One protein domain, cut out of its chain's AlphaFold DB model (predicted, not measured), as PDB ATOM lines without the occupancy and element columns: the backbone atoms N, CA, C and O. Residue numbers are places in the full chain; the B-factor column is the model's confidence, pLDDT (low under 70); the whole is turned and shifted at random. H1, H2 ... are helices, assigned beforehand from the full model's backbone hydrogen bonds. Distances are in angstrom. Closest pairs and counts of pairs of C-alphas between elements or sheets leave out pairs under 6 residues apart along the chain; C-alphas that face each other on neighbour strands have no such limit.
ATOM      1  N   ASP A  33      16.241  26.438  26.075       88.00
ATOM      2  CA  ASP A  33      17.569  26.871  26.510       88.00
ATOM      3  C   ASP A  33      18.583  25.779  26.149       88.00
ATOM      4  O   ASP A  33      18.936  24.928  26.962       88.00
ATOM      5  N   ALA A  34      18.927  25.718  24.862       86.19
ATOM      6  CA  ALA A  34      19.794  24.693  24.297       86.19
ATOM      7  C   ALA A  34      20.895  25.327  23.441       86.19
ATOM      8  O   ALA A  34      20.642  26.217  22.620       86.19
ATOM      9  N   GLU A  35      22.125  24.846  23.620       88.69
ATOM     10  CA  GLU A  35      23.272  25.306  22.846       88.69
ATOM     11  C   GLU A  35      23.107  24.939  21.368       88.69
ATOM     12  O   GLU A  35      22.809  23.799  21.007       88.69
ATOM     13  N   THR A  36      23.334  25.918  20.497       92.31
ATOM     14  CA  THR A  36      23.258  25.729  19.050       92.31
ATOM     15  C   THR A  36      24.594  25.239  18.507       92.31
ATOM     16  O   THR A  36      25.599  25.944  18.565       92.31
ATOM     17  N   GLN A  37      24.585  24.040  17.939       93.38
ATOM     18  CA  GLN A  37      25.747  23.426  17.313       93.38
ATOM     19  C   GLN A  37      26.034  24.039  15.937       93.38
ATOM     20  O   GLN A  37      25.155  24.589  15.266       93.38
ATOM     21  N   ARG A  38      27.295  23.947  15.504       89.56
ATOM     22  CA  ARG A  38      27.731  24.476  14.207       89.56
ATOM     23  C   ARG A  38      27.206  23.620  13.059       89.56
ATOM     24  O   ARG A  38      27.112  22.401  13.169       89.56
ATOM     25  N   TYR A  39      26.958  24.265  11.924       91.94
ATOM     26  CA  TYR A  39      26.663  23.552  10.689       91.94
ATOM     27  C   TYR A  39      27.871  22.726  10.199       91.94
ATOM     28  O   TYR A  39      29.027  23.134  10.374       91.94
ATOM     29  N   PRO A  40      27.626  21.591   9.526       91.38
ATOM     30  CA  PRO A  40      28.668  20.776   8.919       91.38
ATOM     31  C   PRO A  40      29.224  21.432   7.646       91.38
ATOM     32  O   PRO A  40      28.745  21.187   6.541       91.38
ATOM     33  N   ASN A  41      30.282  22.238   7.784       86.81
ATOM     34  CA  ASN A  41      30.908  22.960   6.660       86.81
ATOM     35  C   ASN A  41      31.252  22.077   5.448       86.81
ATOM     36  O   ASN A  41      31.182  22.539   4.311       86.81
ATOM     37  N   ALA A  42      31.627  20.814   5.671       86.38
ATOM     38  CA  ALA A  42      31.940  19.915   4.568       86.38
ATOM     39  C   ALA A  42      30.711  19.584   3.725       86.38
ATOM     40  O   ALA A  42      30.830  19.598   2.505       86.38
ATOM     41  N   LEU A  43      29.555  19.358   4.359       87.50
ATOM     42  CA  LEU A  43      28.292  19.125   3.663       87.50
ATOM     43  C   LEU A  43      27.815  20.392   2.961       87.50
ATOM     44  O   LEU A  43      27.439  20.316   1.800       87.50
ATOM     45  N   LEU A  44      27.913  21.560   3.607       88.94
ATOM     46  CA  LEU A  44      27.522  22.825   2.975       88.94
ATOM     47  C   LEU A  44      28.257  23.050   1.645       88.94
ATOM     48  O   LEU A  44      27.651  23.439   0.659       88.94
ATOM     49  N   GLY A  45      29.552  22.739   1.588       86.75
ATOM     50  CA  GLY A  45      30.337  22.858   0.359       86.75
ATOM     51  C   GLY A  45      30.184  21.700  -0.634       86.75
ATOM     52  O   GLY A  45      31.094  21.533  -1.446       86.75
ATOM     53  N   CYS A  46      29.157  20.853  -0.517       89.06
ATOM     54  CA  CYS A  46      28.883  19.741  -1.440       89.06
ATOM     55  C   CYS A  46      27.597  19.922  -2.259       89.06
ATOM     56  O   CYS A  46      27.311  19.061  -3.087       89.06
ATOM     57  N   PHE A  47      26.825  20.990  -2.034       88.94
ATOM     58  CA  PHE A  47      25.522  21.184  -2.672       88.94
ATOM     59  C   PHE A  47      25.404  22.573  -3.313       88.94
ATOM     60  O   PHE A  47      25.950  23.532  -2.759       88.94
ATOM     61  N   PRO A  48      24.661  22.705  -4.429       78.38
ATOM     62  CA  PRO A  48      24.408  23.994  -5.079       78.38
ATOM     63  C   PRO A  48      23.554  24.931  -4.210       78.38
ATOM     64  O   PRO A  48      23.750  26.143  -4.231       78.38
ATOM     65  N   GLU A  49      22.669  24.371  -3.373       84.56
ATOM     66  CA  GLU A  49      21.912  25.099  -2.344       84.56
ATOM     67  C   GLU A  49      22.213  24.545  -0.938       84.56
ATOM     68  O   GLU A  49      21.442  23.748  -0.392       84.56
ATOM     69  N   PRO A  50      23.336  24.954  -0.320       86.06
ATOM     70  CA  PRO A  50      23.899  24.302   0.862       86.06
ATOM     71  C   PRO A  50      22.912  24.050   2.007       86.06
ATOM     72  O   PRO A  50      22.879  22.958   2.571       86.06
ATOM     73  N   TYR A  51      22.102  25.050   2.359       87.75
ATOM     74  CA  TYR A  51      21.190  24.972   3.501       87.75
ATOM     75  C   TYR A  51      19.886  24.234   3.182       87.75
ATOM     76  O   TYR A  51      19.398  23.506   4.045       87.75
ATOM     77  N   SER A  52      19.354  24.379   1.961       87.38
ATOM     78  CA  SER A  52      18.154  23.663   1.506       87.38
ATOM     79  C   SER A  52      18.397  22.154   1.536       87.38
ATOM     80  O   SER A  52      17.679  21.416   2.207       87.38
ATOM     81  N   TYR A  53      19.481  21.707   0.892       91.38
ATOM     82  CA  TYR A  53      19.851  20.292   0.861       91.38
ATOM     83  C   TYR A  53      20.175  19.751   2.249       91.38
ATOM     84  O   TYR A  53      19.776  18.639   2.582       91.38
ATOM     85  N   LEU A  54      20.857  20.528   3.092       93.62
ATOM     86  CA  LEU A  54      21.161  20.082   4.446       93.62
ATOM     87  C   LEU A  54      19.894  19.872   5.298       93.62
ATOM     88  O   LEU A  54      19.857  18.930   6.091       93.62
ATOM     89  N   GLY A  55      18.866  20.708   5.120       92.75
ATOM     90  CA  GLY A  55      17.545  20.511   5.727       92.75
ATOM     91  C   GLY A  55      16.910  19.186   5.299       92.75
ATOM     92  O   GLY A  55      16.635  18.348   6.156       92.75
ATOM     93  N   ILE A  56      16.826  18.946   3.985       92.88
ATOM     94  CA  ILE A  56      16.284  17.706   3.396       92.88
ATOM     95  C   ILE A  56      17.015  16.466   3.933       92.88
ATOM     96  O   ILE A  56      16.394  15.467   4.302       92.88
ATOM     97  N   LEU A  57      18.349  16.519   4.025       95.44
ATOM     98  CA  LEU A  57      19.142  15.421   4.583       95.44
ATOM     99  C   LEU A  57      18.788  15.140   6.044       95.44
ATOM    100  O   LEU A  57      18.638  13.978   6.421       95.44
ATOM    101  N   ALA A  58      18.667  16.187   6.863       96.06
ATOM    102  CA  ALA A  58      18.283  16.040   8.261       96.06
ATOM    103  C   ALA A  58      16.879  15.431   8.386       96.06
ATOM    104  O   ALA A  58      16.697  14.498   9.164       96.06
ATOM    105  N   GLU A  59      15.918  15.902   7.588       94.88
ATOM    106  CA  GLU A  59      14.549  15.382   7.545       94.88
ATOM    107  C   GLU A  59      14.511  13.894   7.191       94.88
ATOM    108  O   GLU A  59      13.909  13.108   7.920       94.88
ATOM    109  N   HIS A  60      15.200  13.481   6.122       95.31
ATOM    110  CA  HIS A  60      15.274  12.081   5.696       95.31
ATOM    111  C   HIS A  60      15.945  11.183   6.740       95.31
ATOM    112  O   HIS A  60      15.451  10.095   7.036       95.31
ATOM    113  N   LEU A  61      17.064  11.626   7.319       96.69
ATOM    114  CA  LEU A  61      17.785  10.841   8.323       96.69
ATOM    115  C   LEU A  61      16.984  10.693   9.619       96.69
ATOM    116  O   LEU A  61      17.021   9.630  10.233       96.69
ATOM    117  N   LEU A  62      16.200  11.703  10.005       96.50
ATOM    118  CA  LEU A  62      15.320  11.633  11.176       96.50
ATOM    119  C   LEU A  62      14.126  10.679  10.992       96.50
ATOM    120  O   LEU A  62      13.507  10.307  11.990       96.50
ATOM    121  N   ARG A  63      13.837  10.217   9.764       94.56
ATOM    122  CA  ARG A  63      12.866   9.130   9.519       94.56
ATOM    123  C   ARG A  63      13.407   7.768   9.965       94.56
ATOM    124  O   ARG A  63      12.631   6.870  10.291       94.56
ATOM    125  N   LEU A  64      14.729   7.607   9.999       93.94
ATOM    126  CA  LEU A  64      15.388   6.354  10.362       93.94
ATOM    127  C   LEU A  64      15.424   6.159  11.887       93.94
ATOM    128  O   LEU A  64      15.394   7.136  12.639       93.94
ATOM    129  N   PRO A  65      15.510   4.911  12.382       92.56
ATOM    130  CA  PRO A  65      15.867   4.650  13.775       92.56
ATOM    131  C   PRO A  65      17.213   5.287  14.125       92.56
ATOM    132  O   PRO A  65      18.115   5.320  13.282       92.56
ATOM    133  N   SER A  66      17.389   5.732  15.372       94.12
ATOM    134  CA  SER A  66      18.640   6.376  15.803       94.12
ATOM    135  C   SER A  66      19.893   5.514  15.567       94.12
ATOM    136  O   SER A  66      20.951   6.051  15.251       94.12
ATOM    137  N   SER A  67      19.774   4.183  15.637       93.94
ATOM    138  CA  SER A  67      20.850   3.221  15.345       93.94
ATOM    139  C   SER A  67      21.258   3.145  13.872       93.94
ATOM    140  O   SER A  67      22.327   2.627  13.562       93.94
ATOM    141  N   SER A  68      20.399   3.608  12.965       96.50
ATOM    142  CA  SER A  68      20.608   3.531  11.517       96.50
ATOM    143  C   SER A  68      21.133   4.838  10.928       96.50
ATOM    144  O   SER A  68      21.499   4.863   9.759       96.50
ATOM    145  N   ILE A  69      21.190   5.919  11.713       97.50
ATOM    146  CA  ILE A  69      21.765   7.195  11.282       97.50
ATOM    147  C   ILE A  69      23.290   7.063  11.310       97.50
ATOM    148  O   ILE A  69      23.925   7.121  12.357       97.50
ATOM    149  N   THR A  70      23.869   6.864  10.134       97.25
ATOM    150  CA  THR A  70      25.303   6.649   9.916       97.25
ATOM    151  C   THR A  70      25.811   7.509   8.759       97.25
ATOM    152  O   THR A  70      25.029   8.050   7.968       97.25
ATOM    153  N   VAL A  71      27.136   7.599   8.612       96.69
ATOM    154  CA  VAL A  71      27.757   8.270   7.460       96.69
ATOM    155  C   VAL A  71      27.350   7.626   6.131       96.69
ATOM    156  O   VAL A  71      27.122   8.337   5.155       96.69
ATOM    157  N   ASP A  72      27.177   6.304   6.097       97.19
ATOM    158  CA  ASP A  72      26.781   5.590   4.882       97.19
ATOM    159  C   ASP A  72      25.337   5.901   4.497       97.19
ATOM    160  O   ASP A  72      25.063   6.182   3.329       97.19
ATOM    161  N   THR A  73      24.422   5.957   5.469       97.31
ATOM    162  CA  THR A  73      23.046   6.394   5.198       97.31
ATOM    163  C   THR A  73      22.970   7.866   4.814       97.31
ATOM    164  O   THR A  73      22.196   8.212   3.930       97.31
ATOM    165  N   LEU A  74      23.800   8.738   5.401       97.00
ATOM    166  CA  LEU A  74      23.892  10.146   4.997       97.00
ATOM    167  C   LEU A  74      24.309  10.269   3.528       97.00
ATOM    168  O   LEU A  74      23.693  11.018   2.776       97.00
ATOM    169  N   ILE A  75      25.336   9.524   3.118       96.62
ATOM    170  CA  ILE A  75      25.835   9.518   1.740       96.62
ATOM    171  C   ILE A  75      24.795   8.933   0.783       96.62
ATOM    172  O   ILE A  75      24.575   9.495  -0.287       96.62
ATOM    173  N   ALA A  76      24.140   7.833   1.160       96.69
ATOM    174  CA  ALA A  76      23.077   7.234   0.360       96.69
ATOM    175  C   ALA A  76      21.923   8.224   0.142       96.69
ATOM    176  O   ALA A  76      21.493   8.426  -0.995       96.69
ATOM    177  N   THR A  77      21.486   8.911   1.202       96.19
ATOM    178  CA  THR A  77      20.469   9.961   1.107       96.19
ATOM    179  C   THR A  77      20.949  11.108   0.219       96.19
ATOM    180  O   THR A  77      20.225  11.491  -0.695       96.19
ATOM    181  N   ALA A  78      22.177  11.607   0.403       95.38
ATOM    182  CA  ALA A  78      22.741  12.689  -0.411       95.38
ATOM    183  C   ALA A  78      22.754  12.369  -1.909       95.38
ATOM    184  O   ALA A  78      22.336  13.204  -2.707       95.38
ATOM    185  N   LYS A  79      23.136  11.142  -2.279       95.31
ATOM    186  CA  LYS A  79      23.070  10.658  -3.666       95.31
ATOM    187  C   LYS A  79      21.641  10.575  -4.197       95.31
ATOM    188  O   LYS A  79      21.420  10.810  -5.378       95.31
ATOM    189  N   SER A  80      20.675  10.225  -3.345       94.19
ATOM    190  CA  SER A  80      19.271  10.105  -3.758       94.19
ATOM    191  C   SER A  80      18.594  11.455  -4.001       94.19
ATOM    192  O   SER A  80      17.711  11.537  -4.848       94.19
ATOM    193  N   VAL A  81      19.009  12.504  -3.280       90.25
ATOM    194  CA  VAL A  81      18.364  13.826  -3.353       90.25
ATOM    195  C   VAL A  81      19.119  14.821  -4.232       90.25
ATOM    196  O   VAL A  81      18.507  15.768  -4.707       90.25
ATOM    197  N   CYS A  82      20.420  14.624  -4.476       89.50
ATOM    198  CA  CYS A  82      21.254  15.524  -5.273       89.50
ATOM    199  C   CYS A  82      22.037  14.754  -6.343       89.50
ATOM    200  O   CYS A  82      22.979  14.024  -6.034       89.50
ATOM    201  N   THR A  83      21.704  14.972  -7.616       88.31
ATOM    202  CA  THR A  83      22.377  14.325  -8.756       88.31
ATOM    203  C   THR A  83      23.836  14.750  -8.927       88.31
ATOM    204  O   THR A  83      24.621  14.018  -9.520       88.31
ATOM    205  N   GLU A  84      24.211  15.922  -8.408       88.06
ATOM    206  CA  GLU A  84      25.583  16.451  -8.444       88.06
ATOM    207  C   GLU A  84      26.472  15.879  -7.325       88.06
ATOM    208  O   GLU A  84      27.685  16.093  -7.318       88.06
ATOM    209  N   PHE A  85      25.898  15.139  -6.368       91.38
ATOM    210  CA  PHE A  85      26.655  14.541  -5.274       91.38
ATOM    211  C   PHE A  85      27.400  13.285  -5.754       91.38
ATOM    212  O   PHE A  85      26.854  12.180  -5.801       91.38
ATOM    213  N   GLY A  86      28.671  13.463  -6.115       91.75
ATOM    214  CA  GLY A  86      29.521  12.426  -6.692       91.75
ATOM    215  C   GLY A  86      30.595  11.874  -5.752       91.75
ATOM    216  O   GLY A  86      30.578  12.049  -4.532       91.75
ATOM    217  N   VAL A  87      31.570  11.187  -6.356       93.69
ATOM    218  CA  VAL A  87      32.687  10.521  -5.657       93.69
ATOM    219  C   VAL A  87      33.553  11.519  -4.878       93.69
ATOM    220  O   VAL A  87      34.023  11.212  -3.783       93.69
ATOM    221  N   GLU A  88      33.747  12.725  -5.414       92.56
ATOM    222  CA  GLU A  88      34.545  13.769  -4.766       92.56
ATOM    223  C   GLU A  88      33.862  14.305  -3.498       92.56
ATOM    224  O   GLU A  88      34.482  14.381  -2.433       92.56
ATOM    225  N   GLN A  89      32.565  14.615  -3.587       94.88
ATOM    226  CA  GLN A  89      31.753  15.068  -2.457       94.88
ATOM    227  C   GLN A  89      31.672  13.979  -1.383       94.88
ATOM    228  O   GLN A  89      31.872  14.264  -0.202       94.88
ATOM    229  N   GLU A  90      31.474  12.720  -1.781       95.56
ATOM    230  CA  GLU A  90      31.508  11.586  -0.858       95.56
ATOM    231  C   GLU A  90      32.839  11.518  -0.092       95.56
ATOM    232  O   GLU A  90      32.849  11.458   1.141       95.56
ATOM    233  N   ALA A  91      33.971  11.578  -0.799       94.12
ATOM    234  CA  ALA A  91      35.291  11.541  -0.176       94.12
ATOM    235  C   ALA A  91      35.498  12.705   0.810       94.12
ATOM    236  O   ALA A  91      36.080  12.516   1.883       94.12
ATOM    237  N   LYS A  92      34.995  13.898   0.474       93.56
ATOM    238  CA  LYS A  92      35.024  15.086   1.338       93.56
ATOM    239  C   LYS A  92      34.186  14.895   2.602       93.56
ATOM    240  O   LYS A  92      34.663  15.213   3.692       93.56
ATOM    241  N   VAL A  93      32.980  14.340   2.482       93.88
ATOM    242  CA  VAL A  93      32.095  14.061   3.623       93.88
ATOM    243  C   VAL A  93      32.719  13.032   4.561       93.88
ATOM    244  O   VAL A  93      32.754  13.272   5.768       93.88
ATOM    245  N   ARG A  94      33.284  11.941   4.028       94.94
ATOM    246  CA  ARG A  94      33.910  10.877   4.837       94.94
ATOM    247  C   ARG A  94      35.154  11.343   5.595       94.94
ATOM    248  O   ARG A  94      35.394  10.894   6.707       94.94
ATOM    249  N   LYS A  95      35.955  12.237   5.006       93.31
ATOM    250  CA  LYS A  95      37.190  12.758   5.629       93.31
ATOM    251  C   LYS A  95      36.950  13.945   6.568       93.31
ATOM    252  O   LYS A  95      37.874  14.380   7.256       93.31
ATOM    253  N   SER A  96      35.751  14.518   6.565       92.81
ATOM    254  CA  SER A  96      35.467  15.748   7.295       92.81
ATOM    255  C   SER A  96      35.325  15.532   8.799       92.81
ATOM    256  O   SER A  96      34.558  14.695   9.264       92.81
ATOM    257  N   LYS A  97      35.964  16.420   9.567       92.31
ATOM    258  CA  LYS A  97      35.822  16.500  11.030       92.31
ATOM    259  C   LYS A  97      34.474  17.063  11.492       92.31
ATOM    260  O   LYS A  97      34.197  17.049  12.683       92.31
ATOM    261  N   THR A  98      33.661  17.609  10.585       93.25
ATOM    262  CA  THR A  98      32.352  18.198  10.917       93.25
ATOM    263  C   THR A  98      31.168  17.297  10.576       93.25
ATOM    264  O   THR A  98      30.049  17.623  10.962       93.25
ATOM    265  N   THR A  99      31.396  16.166   9.899       94.38
ATOM    266  CA  THR A  99      30.338  15.199   9.561       94.38
ATOM    267  C   THR A  99      29.873  14.435  10.796       94.38
ATOM    268  O   THR A  99      28.680  14.431  11.083       94.38
ATOM    269  N   GLU A 100      30.804  13.850  11.553       93.75
ATOM    270  CA  GLU A 100      30.467  13.055  12.743       93.75
ATOM    271  C   GLU A 100      29.716  13.876  13.806       93.75
ATOM    272  O   GLU A 100      28.621  13.468  14.184       93.75
ATOM    273  N   PRO A 101      30.163  15.095  14.196       95.25
ATOM    274  CA  PRO A 101      29.413  15.916  15.150       95.25
ATOM    275  C   PRO A 101      27.991  16.254  14.684       95.25
ATOM    276  O   PRO A 101      27.084  16.402  15.501       95.25
ATOM    277  N   PHE A 102      27.772  16.388  13.373       95.94
ATOM    278  CA  PHE A 102      26.438  16.615  12.824       95.94
ATOM    279  C   PHE A 102      25.561  15.359  12.918       95.94
ATOM    280  O   PHE A 102      24.406  15.464  13.330       95.94
ATOM    281  N   LEU A 103      26.100  14.176  12.614       96.81
ATOM    282  CA  LEU A 103      25.384  12.910  12.804       96.81
ATOM    283  C   LEU A 103      25.049  12.672  14.279       96.81
ATOM    284  O   LEU A 103      23.916  12.316  14.587       96.81
ATOM    285  N   GLU A 104      25.972  12.964  15.196       96.69
ATOM    286  CA  GLU A 104      25.719  12.914  16.639       96.69
ATOM    287  C   GLU A 104      24.554  13.823  17.050       96.69
ATOM    288  O   GLU A 104      23.747  13.443  17.901       96.69
ATOM    289  N   CYS A 105      24.428  15.007  16.435       97.50
ATOM    290  CA  CYS A 105      23.275  15.880  16.652       97.50
ATOM    291  C   CYS A 105      21.969  15.209  16.209       97.50
ATOM    292  O   CYS A 105      21.013  15.168  16.982       97.50
ATOM    293  N   LEU A 106      21.939  14.646  14.994       97.81
ATOM    294  CA  LEU A 106      20.763  13.948  14.465       97.81
ATOM    295  C   LEU A 106      20.389  12.729  15.317       97.81
ATOM    296  O   LEU A 106      19.219  12.555  15.644       97.81
ATOM    297  N   ILE A 107      21.370  11.917  15.721       98.25
ATOM    298  CA  ILE A 107      21.177  10.737  16.574       98.25
ATOM    299  C   ILE A 107      20.612  11.150  17.934       98.25
ATOM    300  O   ILE A 107      19.648  10.544  18.405       98.25
ATOM    301  N   ALA A 108      21.186  12.175  18.571       97.75
ATOM    302  CA  ALA A 108      20.710  12.672  19.858       97.75
ATOM    303  C   ALA A 108      19.264  13.181  19.757       97.75
ATOM    304  O   ALA A 108      18.406  12.750  20.525       97.75
ATOM    305  N   THR A 109      18.964  14.011  18.757       97.94
ATOM    306  CA  THR A 109      17.601  14.493  18.511       97.94
ATOM    307  C   THR A 109      16.639  13.356  18.187       97.94
ATOM    308  O   THR A 109      15.510  13.365  18.675       97.94
ATOM    309  N   ARG A 110      17.062  12.350  17.410       97.19
ATOM    310  CA  ARG A 110      16.220  11.194  17.084       97.19
ATOM    311  C   ARG A 110      15.858  10.390  18.328       97.19
ATOM    312  O   ARG A 110      14.706   9.991  18.452       97.19
ATOM    313  N   LYS A 111      16.798  10.213  19.260       97.31
ATOM    314  CA  LYS A 111      16.534   9.567  20.555       97.31
ATOM    315  C   LYS A 111      15.531  10.355  21.392       97.31
ATOM    316  O   LYS A 111      14.654   9.751  21.998       97.31
ATOM    317  N   GLU A 112      15.614  11.687  21.419       97.31
ATOM    318  CA  GLU A 112      14.589  12.508  22.083       97.31
ATOM    319  C   GLU A 112      13.225  12.393  21.386       97.31
ATOM    320  O   GLU A 112      12.201  12.290  22.057       97.31
ATOM    321  N   LEU A 113      13.206  12.333  20.051       95.81
ATOM    322  CA  LEU A 113      11.983  12.121  19.276       95.81
ATOM    323  C   LEU A 113      11.345  10.762  19.595       95.81
ATOM    324  O   LEU A 113      10.148  10.699  19.834       95.81
ATOM    325  N   GLU A 114      12.131   9.683  19.654       94.00
ATOM    326  CA  GLU A 114      11.659   8.329  19.988       94.00
ATOM    327  C   GLU A 114      10.960   8.268  21.359       94.00
ATOM    328  O   GLU A 114       9.982   7.537  21.503       94.00
ATOM    329  N   LYS A 115      11.391   9.074  22.342       95.38
ATOM    330  CA  LYS A 115      10.772   9.127  23.682       95.38
ATOM    331  C   LYS A 115       9.366   9.718  23.691       95.38
ATOM    332  O   LYS A 115       8.606   9.429  24.611       95.38
ATOM    333  N   VAL A 116       9.044  10.584  22.729       95.44
ATOM    334  CA  VAL A 116       7.758  11.297  22.698       95.44
ATOM    335  C   VAL A 116       6.737  10.646  21.768       95.44
ATOM    336  O   VAL A 116       5.577  11.047  21.790       95.44
TER     337      VAL A 116
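What this domain is: This is residues 33 to 116 of the 474 residues of the protein "AP_endonuc_2 domain-containing protein" of viral metagenome (UniProt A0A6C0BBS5). A long helix, H5, runs along the long axis of a compact cluster of crossed helices; it meets H3 with its first residues, 99 to 103, and H2 part way along its length, with residues 106 to 110, while H2 and H3 cross each other at a steep tilt near the middle. H4 and the short H1 lie toward the end of the cluster away from the last residues of H5, H4 beside H3 and H1 by the start of H2. The printed part has 84 residues with five named helices, in the order H1, H2, H3, H4, H5, and no named strand; the class is all helix. It is compact, with a radius of gyration of the C-alphas of 12.4 A, and elongated in outline, with spans of 37 by 24 by 22 A.

How they stand to each other: H5, residues 99 to 116, touches H2, residues 50 to 62, at a steep tilt of 45 degrees, the same way. They touch with residues 106 to 110 of H5 and 58 to 62 of H2 alone; the closest C-alphas are those of Leu 62 and Arg 110, 6.0 A apart. H5 also only just touches H3, residues 71 to 81, with 3 pairs of C-alphas within 8 A. Here residues 99 to 103 of H5 alone take part, the closest C-alphas, of Val 71 and Leu 103, are 7.5 A apart, and the helices are about perpendicular at 88 degrees. H2 and H3 are the hub, touching three helices each. They touch each other at a steep tilt of 62 degrees, opposite ways, with the closest C-alphas, of Leu 57 and Thr 77, 6.6 A apart. H3 and H4, residues 87 to 95, form a helical hairpin: they only just touch, with 3 pairs of C-alphas within 8 A, at a shallow tilt of 32 degrees, opposite ways, closest at the C-alphas of Ile 75 and Glu 90, 6.6 A apart. H1, residues 41 to 44, touches residues 50 to 54 of H2 alone; the C-alphas of Leu 44 and Pro 50, the closest, are 4.4 A apart. H2 and H4 are apart. In H2, H3 and H4 every O i to N i+4 pair is within hydrogen-bond range, in H5 13 of 14; H1 is too short for such a pair.

Where its parts are: H5 is 26.4 A from first to last C-alpha, from C-alpha 99 at (30.338, 15.199, 9.561) to C-alpha 116 at (7.758, 11.297, 22.698). H2 is 18.5 A long, H3 15.4 A and H4 12.4 A. H1 begins at C-alpha 41, at (30.908, 22.960, 6.660).

The domain as a whole: The C-alphas farthest apart, of Asp 33 and Val 87, are 39.1 A apart. The printed part has no cut. The link from H2 to H3 is short; the other three are tight. The mean pLDDT of the printed part is 93.2, and no printed residue is under 70.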